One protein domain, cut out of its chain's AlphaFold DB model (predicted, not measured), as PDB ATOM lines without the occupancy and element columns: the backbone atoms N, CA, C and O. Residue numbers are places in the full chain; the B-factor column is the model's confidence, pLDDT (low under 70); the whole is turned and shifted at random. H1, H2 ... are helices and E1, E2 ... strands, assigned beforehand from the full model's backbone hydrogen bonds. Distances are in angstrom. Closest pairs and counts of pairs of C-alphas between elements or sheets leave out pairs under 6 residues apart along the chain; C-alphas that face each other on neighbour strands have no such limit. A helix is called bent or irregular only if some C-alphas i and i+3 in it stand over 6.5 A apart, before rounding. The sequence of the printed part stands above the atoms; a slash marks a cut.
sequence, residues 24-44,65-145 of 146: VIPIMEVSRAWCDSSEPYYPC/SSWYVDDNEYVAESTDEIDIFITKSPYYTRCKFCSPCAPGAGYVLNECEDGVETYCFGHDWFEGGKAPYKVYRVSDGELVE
ATOM      1  N   VAL A  24      38.677  26.941  -1.687       97.94
ATOM      2  CA  VAL A  24      39.165  27.761  -2.796       97.94
ATOM      3  C   VAL A  24      37.986  28.118  -3.684       97.94
ATOM      4  O   VAL A  24      37.238  27.226  -4.108       97.94
ATOM      5  N   ILE A  25      37.830  29.412  -3.955       97.81
ATOM      6  CA  ILE A  25      36.815  29.972  -4.850       97.81
ATOM      7  C   ILE A  25      37.403  31.147  -5.645       97.81
ATOM      8  O   ILE A  25      38.107  31.959  -5.051       97.81
ATOM      9  N   PRO A  26      37.102  31.299  -6.944       96.50
ATOM     10  CA  PRO A  26      37.492  32.493  -7.687       96.50
ATOM     11  C   PRO A  26      36.814  33.746  -7.118       96.50
ATOM     12  O   PRO A  26      35.604  33.726  -6.879       96.50
ATOM     13  N   ILE A  27      37.547  34.861  -6.991       95.69
ATOM     14  CA  ILE A  27      37.001  36.162  -6.544       95.69
ATOM     15  C   ILE A  27      35.765  36.538  -7.361       95.69
ATOM     16  O   ILE A  27      34.797  37.063  -6.817       95.69
ATOM     17  N   MET A  28      35.774  36.220  -8.661       94.62
ATOM     18  CA  MET A  28      34.702  36.571  -9.591       94.62
ATOM     19  C   MET A  28      33.311  36.115  -9.127       94.62
ATOM     20  O   MET A  28      32.343  36.844  -9.339       94.62
ATOM     21  N   GLU A  29      33.216  34.976  -8.440       96.81
ATOM     22  CA  GLU A  29      31.947  34.405  -7.964       96.81
ATOM     23  C   GLU A  29      31.297  35.207  -6.828       96.81
ATOM     24  O   GLU A  29      30.085  35.143  -6.637       96.81
ATOM     25  N   VAL A  30      32.099  35.962  -6.073       96.81
ATOM     26  CA  VAL A  30      31.666  36.738  -4.899       96.81
ATOM     27  C   VAL A  30      32.149  38.190  -4.972       96.81
ATOM     28  O   VAL A  30      32.235  38.874  -3.956       96.81
ATOM     29  N   SER A  31      32.459  38.673  -6.183       94.69
ATOM     30  CA  SER A  31      33.189  39.930  -6.425       94.69
ATOM     31  C   SER A  31      32.630  41.103  -5.640       94.69
ATOM     32  O   SER A  31      33.378  41.861  -5.037       94.69
ATOM     33  N   ARG A  32      31.304  41.265  -5.658       94.56
ATOM     34  CA  ARG A  32      30.648  42.397  -5.015       94.56
ATOM     35  C   ARG A  32      30.841  42.367  -3.501       94.56
ATOM     36  O   ARG A  32      31.355  43.329  -2.949       94.56
ATOM     37  N   ALA A  33      30.474  41.260  -2.857       96.62
ATOM     38  CA  ALA A  33      30.619  41.105  -1.412       96.62
ATOM     39  C   ALA A  33      32.092  41.170  -0.982       96.62
ATOM     40  O   ALA A  33      32.412  41.805   0.021       96.62
ATOM     41  N   TRP A  34      32.993  40.580  -1.774       96.62
ATOM     42  CA  TRP A  34      34.432  40.630  -1.539       96.62
ATOM     43  C   TRP A  34      34.985  42.054  -1.599       96.62
ATOM     44  O   TRP A  34      35.648  42.485  -0.661       96.62
ATOM     45  N   CYS A  35      34.686  42.813  -2.655       94.44
ATOM     46  CA  CYS A  35      35.130  44.203  -2.774       94.44
ATOM     47  C   CYS A  35      34.554  45.108  -1.676       94.44
ATOM     48  O   CYS A  35      35.210  46.069  -1.293       94.44
ATOM     49  N   ASP A  36      33.346  44.814  -1.186       95.81
ATOM     50  CA  ASP A  36      32.703  45.590  -0.121       95.81
ATOM     51  C   ASP A  36      33.247  45.248   1.284       95.81
ATOM     52  O   ASP A  36      33.144  46.079   2.185       95.81
ATOM     53  N   SER A  37      33.794  44.040   1.482       96.06
ATOM     54  CA  SER A  37      34.151  43.515   2.816       96.06
ATOM     55  C   SER A  37      35.649  43.315   3.047       96.06
ATOM     56  O   SER A  37      36.070  43.211   4.195       96.06
ATOM     57  N   SER A  38      36.444  43.179   1.982       96.00
ATOM     58  CA  SER A  38      37.878  42.906   2.102       96.00
ATOM     59  C   SER A  38      38.689  44.178   2.317       96.00
ATOM     60  O   SER A  38      38.411  45.228   1.742       96.00
ATOM     61  N   GLU A  39      39.737  44.051   3.120       93.81
ATOM     62  CA  GLU A  39      40.695  45.110   3.397       93.81
ATOM     63  C   GLU A  39      42.018  44.824   2.671       93.81
ATOM     64  O   GLU A  39      42.429  43.662   2.552       93.81
ATOM     65  N   PRO A  40      42.709  45.858   2.169       91.06
ATOM     66  CA  PRO A  40      44.008  45.694   1.538       91.06
ATOM     67  C   PRO A  40      45.092  45.390   2.580       91.06
ATOM     68  O   PRO A  40      45.174  46.030   3.630       91.06
ATOM     69  N   TYR A  41      45.985  44.457   2.262       85.31
ATOM     70  CA  TYR A  41      47.207  44.212   3.021       85.31
ATOM     71  C   TYR A  41      48.412  44.859   2.328       85.31
ATOM     72  O   TYR A  41      48.678  44.629   1.143       85.31
ATOM     73  N   TYR A  42      49.162  45.660   3.091       84.00
ATOM     74  CA  TYR A  42      50.374  46.339   2.639       84.00
ATOM     75  C   TYR A  42      51.585  45.815   3.425       84.00
ATOM     76  O   TYR A  42      51.734  46.132   4.601       84.00
ATOM     77  N   PRO A  43      52.511  45.071   2.799       73.56
ATOM     78  CA  PRO A  43      53.650  44.473   3.503       73.56
ATOM     79  C   PRO A  43      54.741  45.492   3.891       73.56
ATOM     80  O   PRO A  43      55.742  45.132   4.518       73.56
ATOM     81  N   CYS A  44      54.601  46.759   3.491       70.44
ATOM     82  CA  CYS A  44      55.566  47.813   3.770       70.44
ATOM     83  C   CYS A  44      55.397  48.358   5.198       70.44
ATOM     84  O   CYS A  44      54.372  48.945   5.535       70.44
ATOM     85  N   SER A  65      49.397  44.015  -1.624       84.69
ATOM     86  CA  SER A  65      49.901  42.693  -2.028       84.69
ATOM     87  C   SER A  65      48.819  41.619  -2.012       84.69
ATOM     88  O   SER A  65      48.902  40.656  -2.758       84.69
ATOM     89  N   SER A  66      47.824  41.759  -1.140       89.69
ATOM     90  CA  SER A  66      46.663  40.873  -1.066       89.69
ATOM     91  C   SER A  66      45.477  41.625  -0.464       89.69
ATOM     92  O   SER A  66      45.619  42.740   0.045       89.69
ATOM     93  N   TRP A  67      44.301  41.019  -0.555       93.94
ATOM     94  CA  TRP A  67      43.072  41.472   0.081       93.94
ATOM     95  C   TRP A  67      42.604  40.382   1.031       93.94
ATOM     96  O   TRP A  67      42.706  39.196   0.710       93.94
ATOM     97  N   TYR A  68      42.099  40.762   2.197       95.88
ATOM     98  CA  TYR A  68      41.707  39.798   3.215       95.88
ATOM     99  C   TYR A  68      40.432  40.209   3.938       95.88
ATOM    100  O   TYR A  68      40.050  41.374   3.971       95.88
ATOM    101  N   VAL A  69      39.784  39.219   4.533       97.62
ATOM    102  CA  VAL A  69      38.638  39.357   5.428       97.62
ATOM    103  C   VAL A  69      39.011  38.635   6.716       97.62
ATOM    104  O   VAL A  69      39.365  37.459   6.666       97.62
ATOM    105  N   ASP A  70      38.943  39.333   7.847       96.94
ATOM    106  CA  ASP A  70      39.062  38.765   9.197       96.94
ATOM    107  C   ASP A  70      38.104  39.518  10.136       96.94
ATOM    108  O   ASP A  70      38.457  40.520  10.758       96.94
ATOM    109  N   ASP A  71      36.844  39.074  10.179       93.88
ATOM    110  CA  ASP A  71      35.734  39.762  10.860       93.88
ATOM    111  C   ASP A  71      35.155  38.960  12.046       93.88
ATOM    112  O   ASP A  71      34.040  39.198  12.513       93.88
ATOM    113  N   ASN A  72      35.950  38.036  12.599       91.81
ATOM    114  CA  ASN A  72      35.584  36.981  13.560       91.81
ATOM    115  C   ASN A  72      34.740  35.834  12.986       91.81
ATOM    116  O   ASN A  72      34.859  34.708  13.497       91.81
ATOM    117  N   GLU A  73      33.913  36.089  11.975       95.81
ATOM    118  CA  GLU A  73      33.050  35.097  11.336       95.81
ATOM    119  C   GLU A  73      33.819  34.360  10.234       95.81
ATOM    120  O   GLU A  73      33.989  33.136  10.300       95.81
ATOM    121  N   TYR A  74      34.383  35.120   9.303       98.06
ATOM    122  CA  TYR A  74      35.198  34.647   8.198       98.06
ATOM    123  C   TYR A  74      36.673  34.983   8.413       98.06
ATOM    124  O   TYR A  74      37.023  36.018   8.971       98.06
ATOM    125  N   VAL A  75      37.540  34.085   7.940       98.25
ATOM    126  CA  VAL A  75      38.950  34.392   7.670       98.25
ATOM    127  C   VAL A  75      39.257  33.918   6.260       98.25
ATOM    128  O   VAL A  75      39.248  32.708   5.993       98.25
ATOM    129  N   ALA A  76      39.508  34.859   5.356       98.00
ATOM    130  CA  ALA A  76      39.764  34.578   3.954       98.00
ATOM    131  C   ALA A  76      40.767  35.563   3.345       98.00
ATOM    132  O   ALA A  76      40.805  36.723   3.735       98.00
ATOM    133  N   GLU A  77      41.563  35.114   2.378       96.88
ATOM    134  CA  GLU A  77      42.581  35.942   1.719       96.88
ATOM    135  C   GLU A  77      42.633  35.640   0.217       96.88
ATOM    136  O   GLU A  77      42.553  34.477  -0.190       96.88
ATOM    137  N   SER A  78      42.756  36.680  -0.607       94.75
ATOM    138  CA  SER A  78      42.986  36.550  -2.044       94.75
ATOM    139  C   SER A  78      44.440  36.199  -2.338       94.75
ATOM    140  O   SER A  78      45.353  36.791  -1.765       94.75
ATOM    141  N   THR A  79      44.662  35.337  -3.320       86.88
ATOM    142  CA  THR A  79      45.981  35.093  -3.901       86.88
ATOM    143  C   THR A  79      46.217  35.986  -5.119       86.88
ATOM    144  O   THR A  79      45.283  36.546  -5.700       86.88
ATOM    145  N   ASP A  80      47.470  36.042  -5.567       75.38
ATOM    146  CA  ASP A  80      47.869  36.720  -6.809       75.38
ATOM    147  C   ASP A  80      47.174  36.150  -8.067       75.38
ATOM    148  O   ASP A  80      47.167  36.780  -9.125       75.38
ATOM    149  N   GLU A  81      46.580  34.957  -7.968       75.38
ATOM    150  CA  GLU A  81      45.915  34.239  -9.061       75.38
ATOM    151  C   GLU A  81      44.384  34.334  -8.991       75.38
ATOM    152  O   GLU A  81      43.698  33.430  -9.453       75.38
ATOM    153  N   ILE A  82      43.844  35.422  -8.429       83.88
ATOM    154  CA  ILE A  82      42.405  35.756  -8.360       83.88
ATOM    155  C   ILE A  82      41.512  34.742  -7.622       83.88
ATOM    156  O   ILE A  82      40.285  34.833  -7.708       83.88
ATOM    157  N   ASP A  83      42.100  33.805  -6.885       94.44
ATOM    158  CA  ASP A  83      41.390  32.865  -6.021       94.44
ATOM    159  C   ASP A  83      41.398  33.356  -4.571       94.44
ATOM    160  O   ASP A  83      42.366  33.947  -4.101       94.44
ATOM    161  N   ILE A  84      40.331  33.062  -3.835       97.38
ATOM    162  CA  ILE A  84      40.207  33.305  -2.400       97.38
ATOM    163  C   ILE A  84      40.393  31.984  -1.669       97.38
ATOM    164  O   ILE A  84      39.702  31.001  -1.956       97.38
ATOM    165  N   PHE A  85      41.282  31.981  -0.679       97.88
ATOM    166  CA  PHE A  85      41.394  30.907   0.297       97.88
ATOM    167  C   PHE A  85      40.530  31.218   1.511       97.88
ATOM    168  O   PHE A  85      40.801  32.162   2.244       97.88
ATOM    169  N   ILE A  86      39.516  30.392   1.756       98.50
ATOM    170  CA  ILE A  86      38.633  30.481   2.920       98.50
ATOM    171  C   ILE A  86      39.183  29.537   3.988       98.50
ATOM    172  O   ILE A  86      39.080  28.312   3.873       98.50
ATOM    173  N   THR A  87      39.794  30.102   5.023       98.19
ATOM    174  CA  THR A  87      40.473  29.336   6.081       98.19
ATOM    175  C   THR A  87      39.622  29.175   7.337       98.19
ATOM    176  O   THR A  87      39.836  28.238   8.107       98.19
ATOM    177  N   LYS A  88      38.616  30.038   7.512       98.31
ATOM    178  CA  LYS A  88      37.588  29.937   8.548       98.31
ATOM    179  C   LYS A  88      36.269  30.487   8.017       98.31
ATOM    180  O   LYS A  88      36.249  31.503   7.330       98.31
ATOM    181  N   SER A  89      35.182  29.808   8.348       98.44
ATOM    182  CA  SER A  89      33.817  30.228   8.048       98.44
ATOM    183  C   SER A  89      32.856  29.549   9.032       98.44
ATOM    184  O   SER A  89      33.155  28.440   9.497       98.44
ATOM    185  N   PRO A  90      31.698  30.152   9.355       98.25
ATOM    186  CA  PRO A  90      30.602  29.454  10.029       98.25
ATOM    187  C   PRO A  90      29.947  28.389   9.139       98.25
ATOM    188  O   PRO A  90      29.144  27.595   9.634       98.25
ATOM    189  N   TYR A  91      30.288  28.354   7.849       98.62
ATOM    190  CA  TYR A  91      29.722  27.460   6.856       98.62
ATOM    191  C   TYR A  91      30.771  26.565   6.196       98.62
ATOM    192  O   TYR A  91      31.936  26.927   6.010       98.62
ATOM    193  N   TYR A  92      30.328  25.380   5.797       98.69
ATOM    194  CA  TYR A  92      31.087  24.466   4.963       98.69
ATOM    195  C   TYR A  92      30.210  23.880   3.856       98.69
ATOM    196  O   TYR A  92      28.984  23.833   3.949       98.69
ATOM    197  N   THR A  93      30.854  23.387   2.806       98.50
ATOM    198  CA  THR A  93      30.237  22.577   1.758       98.50
ATOM    199  C   THR A  93      30.990  21.259   1.598       98.50
ATOM    200  O   THR A  93      32.014  21.028   2.248       98.50
ATOM    201  N   ARG A  94      30.491  20.374   0.733       98.19
ATOM    202  CA  ARG A  94      31.192  19.150   0.335       98.19
ATOM    203  C   ARG A  94      31.565  19.218  -1.132       98.19
ATOM    204  O   ARG A  94      30.708  19.297  -2.011       98.19
ATOM    205  N   CYS A  95      32.862  19.162  -1.395       97.94
ATOM    206  CA  CYS A  95      33.398  19.292  -2.739       97.94
ATOM    207  C   CYS A  95      34.587  18.356  -2.966       97.94
ATOM    208  O   CYS A  95      35.027  17.614  -2.083       97.94
ATOM    209  N   LYS A  96      35.071  18.328  -4.205       97.88
ATOM    210  CA  LYS A  96      36.299  17.609  -4.557       97.88
ATOM    211  C   LYS A  96      37.520  18.369  -4.050       97.88
ATOM    212  O   LYS A  96      37.493  19.595  -3.928       97.88
ATOM    213  N   PHE A  97      38.620  17.643  -3.856       97.81
ATOM    214  CA  PHE A  97      39.924  18.289  -3.737       97.81
ATOM    215  C   PHE A  97      40.174  19.184  -4.953       97.81
ATOM    216  O   PHE A  97      39.733  18.867  -6.062       97.81
ATOM    217  N   CYS A  98      40.851  20.303  -4.716       95.00
ATOM    218  CA  CYS A  98      41.169  21.297  -5.728       95.00
ATOM    219  C   CYS A  98      42.240  20.758  -6.700       95.00
ATOM    220  O   CYS A  98      42.045  19.761  -7.398       95.00
ATOM    221  N   SER A  99      43.392  21.408  -6.763       91.56
ATOM    222  CA  SER A  99      44.493  21.050  -7.641       91.56
ATOM    223  C   SER A  99      45.805  21.006  -6.846       91.56
ATOM    224  O   SER A  99      45.838  21.406  -5.679       91.56
ATOM    225  N   PRO A 100      46.910  20.531  -7.446       93.56
ATOM    226  CA  PRO A 100      48.217  20.551  -6.797       93.56
ATOM    227  C   PRO A 100      48.698  21.944  -6.359       93.56
ATOM    228  O   PRO A 100      49.562  21.997  -5.489       93.56
ATOM    229  N   CYS A 101      48.181  23.045  -6.932       92.00
ATOM    230  CA  CYS A 101      48.560  24.403  -6.509       92.00
ATOM    231  C   CYS A 101      47.972  24.780  -5.139       92.00
ATOM    232  O   CYS A 101      48.586  25.541  -4.398       92.00
ATOM    233  N   ALA A 102      46.845  24.170  -4.762       94.88
ATOM    234  CA  ALA A 102      46.186  24.326  -3.471       94.88
ATOM    235  C   ALA A 102      46.113  22.963  -2.752       94.88
ATOM    236  O   ALA A 102      45.032  22.391  -2.573       94.88
ATOM    237  N   PRO A 103      47.260  22.374  -2.364       96.62
ATOM    238  CA  PRO A 103      47.322  20.981  -1.939       96.62
ATOM    239  C   PRO A 103      46.480  20.740  -0.682       96.62
ATOM    240  O   PRO A 103      46.690  21.378   0.345       96.62
ATOM    241  N   GLY A 104      45.532  19.805  -0.767       96.94
ATOM    242  CA  GLY A 104      44.648  19.419   0.339       96.94
ATOM    243  C   GLY A 104      43.428  20.316   0.558       96.94
ATOM    244  O   GLY A 104      42.575  19.947   1.364       96.94
ATOM    245  N   ALA A 105      43.314  21.427  -0.176       98.06
ATOM    246  CA  ALA A 105      42.143  22.297  -0.167       98.06
ATOM    247  C   ALA A 105      40.997  21.707  -1.005       98.06
ATOM    248  O   ALA A 105      41.223  20.886  -1.904       98.06
ATOM    249  N   GLY A 106      39.769  22.150  -0.739       98.12
ATOM    250  CA  GLY A 106      38.596  21.832  -1.551       98.12
ATOM    251  C   GLY A 106      38.252  22.970  -2.510       98.12
ATOM    252  O   GLY A 106      38.290  24.138  -2.131       98.12
ATOM    253  N   TYR A 107      37.898  22.648  -3.756       97.50
ATOM    254  CA  TYR A 107      37.404  23.653  -4.705       97.50
ATOM    255  C   TYR A 107      35.881  23.720  -4.616       97.50
ATOM    256  O   TYR A 107      35.196  22.806  -5.079       97.50
ATOM    257  N   VAL A 108      35.347  24.768  -3.985       97.62
ATOM    258  CA  VAL A 108      33.955  24.786  -3.486       97.62
ATOM    259  C   VAL A 108      32.899  24.696  -4.592       97.62
ATOM    260  O   VAL A 108      31.821  24.165  -4.359       97.62
ATOM    261  N   LEU A 109      33.224  25.121  -5.816       96.88
ATOM    262  CA  LEU A 109      32.320  25.025  -6.969       96.88
ATOM    263  C   LEU A 109      32.228  23.607  -7.561       96.88
ATOM    264  O   LEU A 109      31.339  23.323  -8.361       96.88
ATOM    265  N   ASN A 110      33.128  22.694  -7.183       95.81
ATOM    266  CA  ASN A 110      33.083  21.293  -7.604       95.81
ATOM    267  C   ASN A 110      32.340  20.444  -6.567       95.81
ATOM    268  O   ASN A 110      32.945  19.574  -5.929       95.81
ATOM    269  N   GLU A 111      31.036  20.693  -6.413       94.00
ATOM    270  CA  GLU A 111      30.183  19.960  -5.472       94.00
ATOM    271  C   GLU A 111      30.342  18.439  -5.647       94.00
ATOM    272  O   GLU A 111      30.406  17.894  -6.756       94.00
ATOM    273  N   CYS A 112      30.459  17.742  -4.521       94.88
ATOM    274  CA  CYS A 112      30.595  16.297  -4.459       94.88
ATOM    275  C   CYS A 112      29.997  15.826  -3.138       94.88
ATOM    276  O   CYS A 112      30.527  16.144  -2.081       94.88
ATOM    277  N   GLU A 113      28.910  15.058  -3.189       92.06
ATOM    278  CA  GLU A 113      28.185  14.614  -1.988       92.06
ATOM    279  C   GLU A 113      29.060  13.771  -1.044       92.06
ATOM    280  O   GLU A 113      29.069  13.999   0.166       92.06
ATOM    281  N   ASP A 114      29.870  12.880  -1.621       92.38
ATOM    282  CA  ASP A 114      30.899  12.090  -0.924       92.38
ATOM    283  C   ASP A 114      32.233  12.858  -0.779       92.38
ATOM    284  O   ASP A 114      33.293  12.259  -0.590       92.38
ATOM    285  N   GLY A 115      32.208  14.173  -1.003       95.62
ATOM    286  CA  GLY A 115      33.366  15.059  -1.007       95.62
ATOM    287  C   GLY A 115      33.921  15.351   0.383       95.62
ATOM    288  O   GLY A 115      33.406  14.892   1.402       95.62
ATOM    289  N   VAL A 116      34.987  16.146   0.418       96.62
ATOM    290  CA  VAL A 116      35.573  16.618   1.674       96.62
ATOM    291  C   VAL A 116      34.834  17.845   2.180       96.62
ATOM    292  O   VAL A 116      34.476  18.733   1.403       96.62
ATOM    293  N   GLU A 117      34.627  17.901   3.493       98.19
ATOM    294  CA  GLU A 117      34.095  19.090   4.154       98.19
ATOM    295  C   GLU A 117      35.095  20.229   4.011       98.19
ATOM    296  O   GLU A 117      36.276  20.078   4.329       98.19
ATOM    297  N   THR A 118      34.617  21.343   3.474       98.69
ATOM    298  CA  THR A 118      35.446  22.457   3.026       98.69
ATOM    299  C   THR A 118      34.776  23.763   3.410       98.69
ATOM    300  O   THR A 118      33.603  23.943   3.084       98.69
ATOM    301  N   TYR A 119      35.492  24.669   4.078       98.75
ATOM    302  CA  TYR A 119      34.953  25.989   4.409       98.75
ATOM    303  C   TYR A 119      34.493  26.720   3.148       98.75
ATOM    304  O   TYR A 119      35.145  26.663   2.108       98.75
ATOM    305  N   CYS A 120      33.353  27.394   3.237       98.62
ATOM    306  CA  CYS A 120      32.758  28.097   2.109       98.62
ATOM    307  C   CYS A 120      32.117  29.406   2.565       98.62
ATOM    308  O   CYS A 120      31.906  29.615   3.759       98.62
ATOM    309  N   PHE A 121      31.791  30.282   1.622       98.56
ATOM    310  CA  PHE A 121      30.985  31.457   1.924       98.56
ATOM    311  C   PHE A 121      29.504  31.084   2.068       98.56
ATOM    312  O   PHE A 121      29.050  30.070   1.527       98.56
ATOM    313  N   GLY A 122      28.769  31.896   2.831       98.06
ATOM    314  CA  GLY A 122      27.315  31.817   2.935       98.06
ATOM    315  C   GLY A 122      26.613  32.289   1.660       98.06
ATOM    316  O   GLY A 122      27.235  32.809   0.736       98.06
ATOM    317  N   HIS A 123      25.297  32.095   1.600       97.94
ATOM    318  CA  HIS A 123      24.472  32.499   0.457       97.94
ATOM    319  C   HIS A 123      24.504  34.012   0.172       97.94
ATOM    320  O   HIS A 123      24.415  34.422  -0.983       97.94
ATOM    321  N   ASP A 124      24.683  34.823   1.208       96.81
ATOM    322  CA  ASP A 124      24.748  36.285   1.190       96.81
ATOM    323  C   ASP A 124      25.966  36.858   0.449       96.81
ATOM    324  O   ASP A 124      25.901  37.976  -0.061       96.81
ATOM    325  N   TRP A 125      27.041  36.079   0.315       97.62
ATOM    326  CA  TRP A 125      28.221  36.465  -0.466       97.62
ATOM    327  C   TRP A 125      27.994  36.426  -1.981       97.62
ATOM    328  O   TRP A 125      28.765  37.017  -2.740       97.62
ATOM    329  N   PHE A 126      26.958  35.719  -2.434       97.31
ATOM    330  CA  PHE A 126      26.692  35.494  -3.849       97.31
ATOM    331  C   PHE A 126      25.656  36.469  -4.391       97.31
ATOM    332  O   PHE A 126      24.659  36.799  -3.742       97.31
ATOM    333  N   GLU A 127      25.844  36.889  -5.641       92.00
ATOM    334  CA  GLU A 127      24.837  37.689  -6.326       92.00
ATOM    335  C   GLU A 127      23.510  36.924  -6.422       92.00
ATOM    336  O   GLU A 127      23.450  35.773  -6.852       92.00
ATOM    337  N   GLY A 128      22.424  37.575  -6.003       91.62
ATOM    338  CA  GLY A 128      21.108  36.943  -5.911       91.62
ATOM    339  C   GLY A 128      20.846  36.211  -4.593       91.62
ATOM    340  O   GLY A 128      19.754  35.672  -4.442       91.62
ATOM    341  N   GLY A 129      21.793  36.231  -3.645       94.94
ATOM    342  CA  GLY A 129      21.609  35.671  -2.305       94.94
ATOM    343  C   GLY A 129      21.541  34.147  -2.295       94.94
ATOM    344  O   GLY A 129      20.831  33.579  -1.477       94.94
ATOM    345  N   LYS A 130      22.217  33.481  -3.238       96.50
ATOM    346  CA  LYS A 130      22.213  32.023  -3.364       96.50
ATOM    347  C   LYS A 130      23.568  31.514  -3.831       96.50
ATOM    348  O   LYS A 130      24.033  31.847  -4.918       96.50
ATOM    349  N   ALA A 131      24.153  30.630  -3.032       97.50
ATOM    350  CA  ALA A 131      25.388  29.941  -3.386       97.50
ATOM    351  C   ALA A 131      25.110  28.839  -4.427       97.50
ATOM    352  O   ALA A 131      24.067  28.183  -4.364       97.50
ATOM    353  N   PRO A 132      26.046  28.563  -5.352       96.31
ATOM    354  CA  PRO A 132      25.900  27.505  -6.355       96.31
ATOM    355  C   PRO A 132      26.151  26.091  -5.796       96.31
ATOM    356  O   PRO A 132      26.188  25.124  -6.554       96.31
ATOM    357  N   TYR A 133      26.340  25.967  -4.483       96.38
ATOM    358  CA  TYR A 133      26.583  24.727  -3.756       96.38
ATOM    359  C   TYR A 133      25.727  24.685  -2.489       96.38
ATOM    360  O   TYR A 133      25.265  25.713  -1.992       96.38
ATOM    361  N   LYS A 134      25.538  23.486  -1.931       97.75
ATOM    362  CA  LYS A 134      24.885  23.328  -0.626       97.75
ATOM    363  C   LYS A 134      25.737  23.959   0.469       97.75
ATOM    364  O   LYS A 134      26.933  23.672   0.551       97.75
ATOM    365  N   VAL A 135      25.108  24.761   1.318       98.31
ATOM    366  CA  VAL A 135      25.749  25.430   2.452       98.31
ATOM    367  C   VAL A 135      25.303  24.734   3.729       98.31
ATOM    368  O   VAL A 135      24.110  24.639   3.997       98.31
ATOM    369  N   TYR A 136      26.247  24.229   4.515       98.38
ATOM    370  CA  TYR A 136      25.984  23.604   5.809       98.38
ATOM    371  C   TYR A 136      26.602  24.439   6.920       98.38
ATOM    372  O   TYR A 136      27.713  24.947   6.779       98.38
ATOM    373  N   ARG A 137      25.912  24.566   8.049       98.31
ATOM    374  CA  ARG A 137      26.440  25.273   9.215       98.31
ATOM    375  C   ARG A 137      27.433  24.383   9.961       98.31
ATOM    376  O   ARG A 137      27.146  23.235  10.277       98.31
ATOM    377  N   VAL A 138      28.604  24.917  10.288       98.00
ATOM    378  CA  VAL A 138      29.687  24.181  10.965       98.00
ATOM    379  C   VAL A 138      29.296  23.751  12.382       98.00
ATOM    380  O   VAL A 138      29.763  22.721  12.860       98.00
ATOM    381  N   SER A 139      28.448  24.518  13.069       97.31
ATOM    382  CA  SER A 139      28.099  24.255  14.471       97.31
ATOM    383  C   SER A 139      27.263  22.994  14.685       97.31
ATOM    384  O   SER A 139      27.373  22.374  15.741       97.31
ATOM    385  N   ASP A 140      26.410  22.639  13.726       97.19
ATOM    386  CA  ASP A 140      25.398  21.583  13.871       97.19
ATOM    387  C   ASP A 140      25.219  20.707  12.618       97.19
ATOM    388  O   ASP A 140      24.567  19.667  12.695       97.19
ATOM    389  N   GLY A 141      25.831  21.070  11.486       97.19
ATOM    390  CA  GLY A 141      25.716  20.347  10.221       97.19
ATOM    391  C   GLY A 141      24.382  20.555   9.503       97.19
ATOM    392  O   GLY A 141      24.094  19.828   8.551       97.19
ATOM    393  N   GLU A 142      23.551  21.507   9.939       98.19
ATOM    394  CA  GLU A 142      22.274  21.793   9.284       98.19
ATOM    395  C   GLU A 142      22.488  22.441   7.913       98.19
ATOM    396  O   GLU A 142      23.350  23.306   7.744       98.19
ATOM    397  N   LEU A 143      21.673  22.037   6.934       97.88
ATOM    398  CA  LEU A 143      21.602  22.709   5.639       97.88
ATOM    399  C   LEU A 143      20.996  24.106   5.837       97.88
ATOM    400  O   LEU A 143      19.927  24.243   6.430       97.88
ATOM    401  N   VAL A 144      21.679  25.124   5.331       97.75
ATOM    402  CA  VAL A 144      21.203  26.505   5.298       97.75
ATOM    403  C   VAL A 144      20.359  26.675   4.036       97.75
ATOM    404  O   VAL A 144      20.799  26.307   2.949       97.75
ATOM    405  N   GLU A 145      19.131  27.164   4.194       93.31
ATOM    406  CA  GLU A 145      18.253  27.510   3.071       93.31
ATOM    407  C   GLU A 145      18.555  28.933   2.568       93.31
ATOM    408  O   GLU A 145      19.054  29.767   3.328       93.31
TER     409      GLU A 145
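Overview. This is residues 24 to 44 and 65 to 145 of the 146 residues of an uncharacterized protein of viral metagenome (UniProt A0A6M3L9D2). What would one see first? Two antiparallel sheets stand next to each other: one of five strands, E1 E5 E4 E3 E2, with the short, irregular helix H1 over one face, and a smaller twisted one in which E7, E8 and E9 pair with different parts of the strand E6. The sheets come near each other where E1 meets E7 and E5 meets E8, and residues 120 to 134 make a long link between E8 and E9. What is it made of, and how large is it? The printed part has 102 residues with one named helix and nine named strands, in the order E1 H1 E2 E3 E4 E5 E6 E7 E8 E9, and its class is mixed, helices and strands. It is compact, with a radius of gyration of the C-alphas of 13.1 A and spans of 43 by 30 by 23 A.

Arrangement. What comes first along the printed part? E1, residues 24 to 26, is an edge strand and the antiparallel neighbour of E5, residues 83 to 88, with N 84 and O 25 within hydrogen-bond range at 2.8 A. H1, residues 27 to 37, is on this sheet at a height over the sheet of 9.7 A, in two layers, a helix on one face of a sheet; it lies over E5 and E3, residues 66 to 70, and runs across the strands, only just, at 63 degrees to E3 on the local plane. The closest C-alphas of H1 and E5 are those of Ile 27 and Asp 83, 5.5 A apart. How does that sheet go on? E2, residues 39 to 41, is the other edge strand, antiparallel to E3, with N 41 and O 66 at 2.8 A. E3, E4, residues 75 to 78, and E5 form a meander, each strand the antiparallel neighbour of the one before. E3 and E4 are a hairpin with N 69 and O 76 at 2.8 A, and E4 and E5 are a hairpin with N 85 and O 77 at 2.8 A. What surrounds residues 91 to 97? These are E6, with E7, residues 106 to 111, and E9, residues 135 to 137, on one side and E8, residues 116 to 119, on the other side. E6 is antiparallel to each: N 107 and O 96 are 3.1 A apart in the hairpin of E6 and E7, N 93 and O 118 2.8 A, and N 92 and O 136 2.8 A. This branched sheet is only just strongly twisted, its C-alphas up to 4.3 A off the best plane. Where do the sheets come close? The closest C-alphas of E1 and E7 are those of Val 24 and Tyr 107, 4.9 A apart, and of E5 and E8 those of Ile 86 and Tyr 119, 6.0 A apart.

Along the chain. Where do the first elements lie? E1 begins at C-alpha 24, (39.165, 27.761, -2.796). H1 measures 12.2 A and is irregular, C-alphas 29 and 32 being 8.6 A apart; 5 of its 7 O i to N i+4 pairs are within hydrogen-bond range. How long are the strands? E3 measures 12.9 A, E4 10.7 A, E5 15.3 A and E6 17.3 A. Where does the last one end? E9 ends at C-alpha 137, (26.440, 25.273, 9.215).

Size, cuts and confidence. Is anything missing? Residues 45 to 64 are not printed, and C-alphas 44 and 65 are 9.6 A apart across the cut. How far does it reach, and how sure is the model? The two C-alphas farthest apart are those of Cys 44 and Asp 114, 43.7 A. The mean pLDDT of the printed part is 94.9, and no printed residue is under 70.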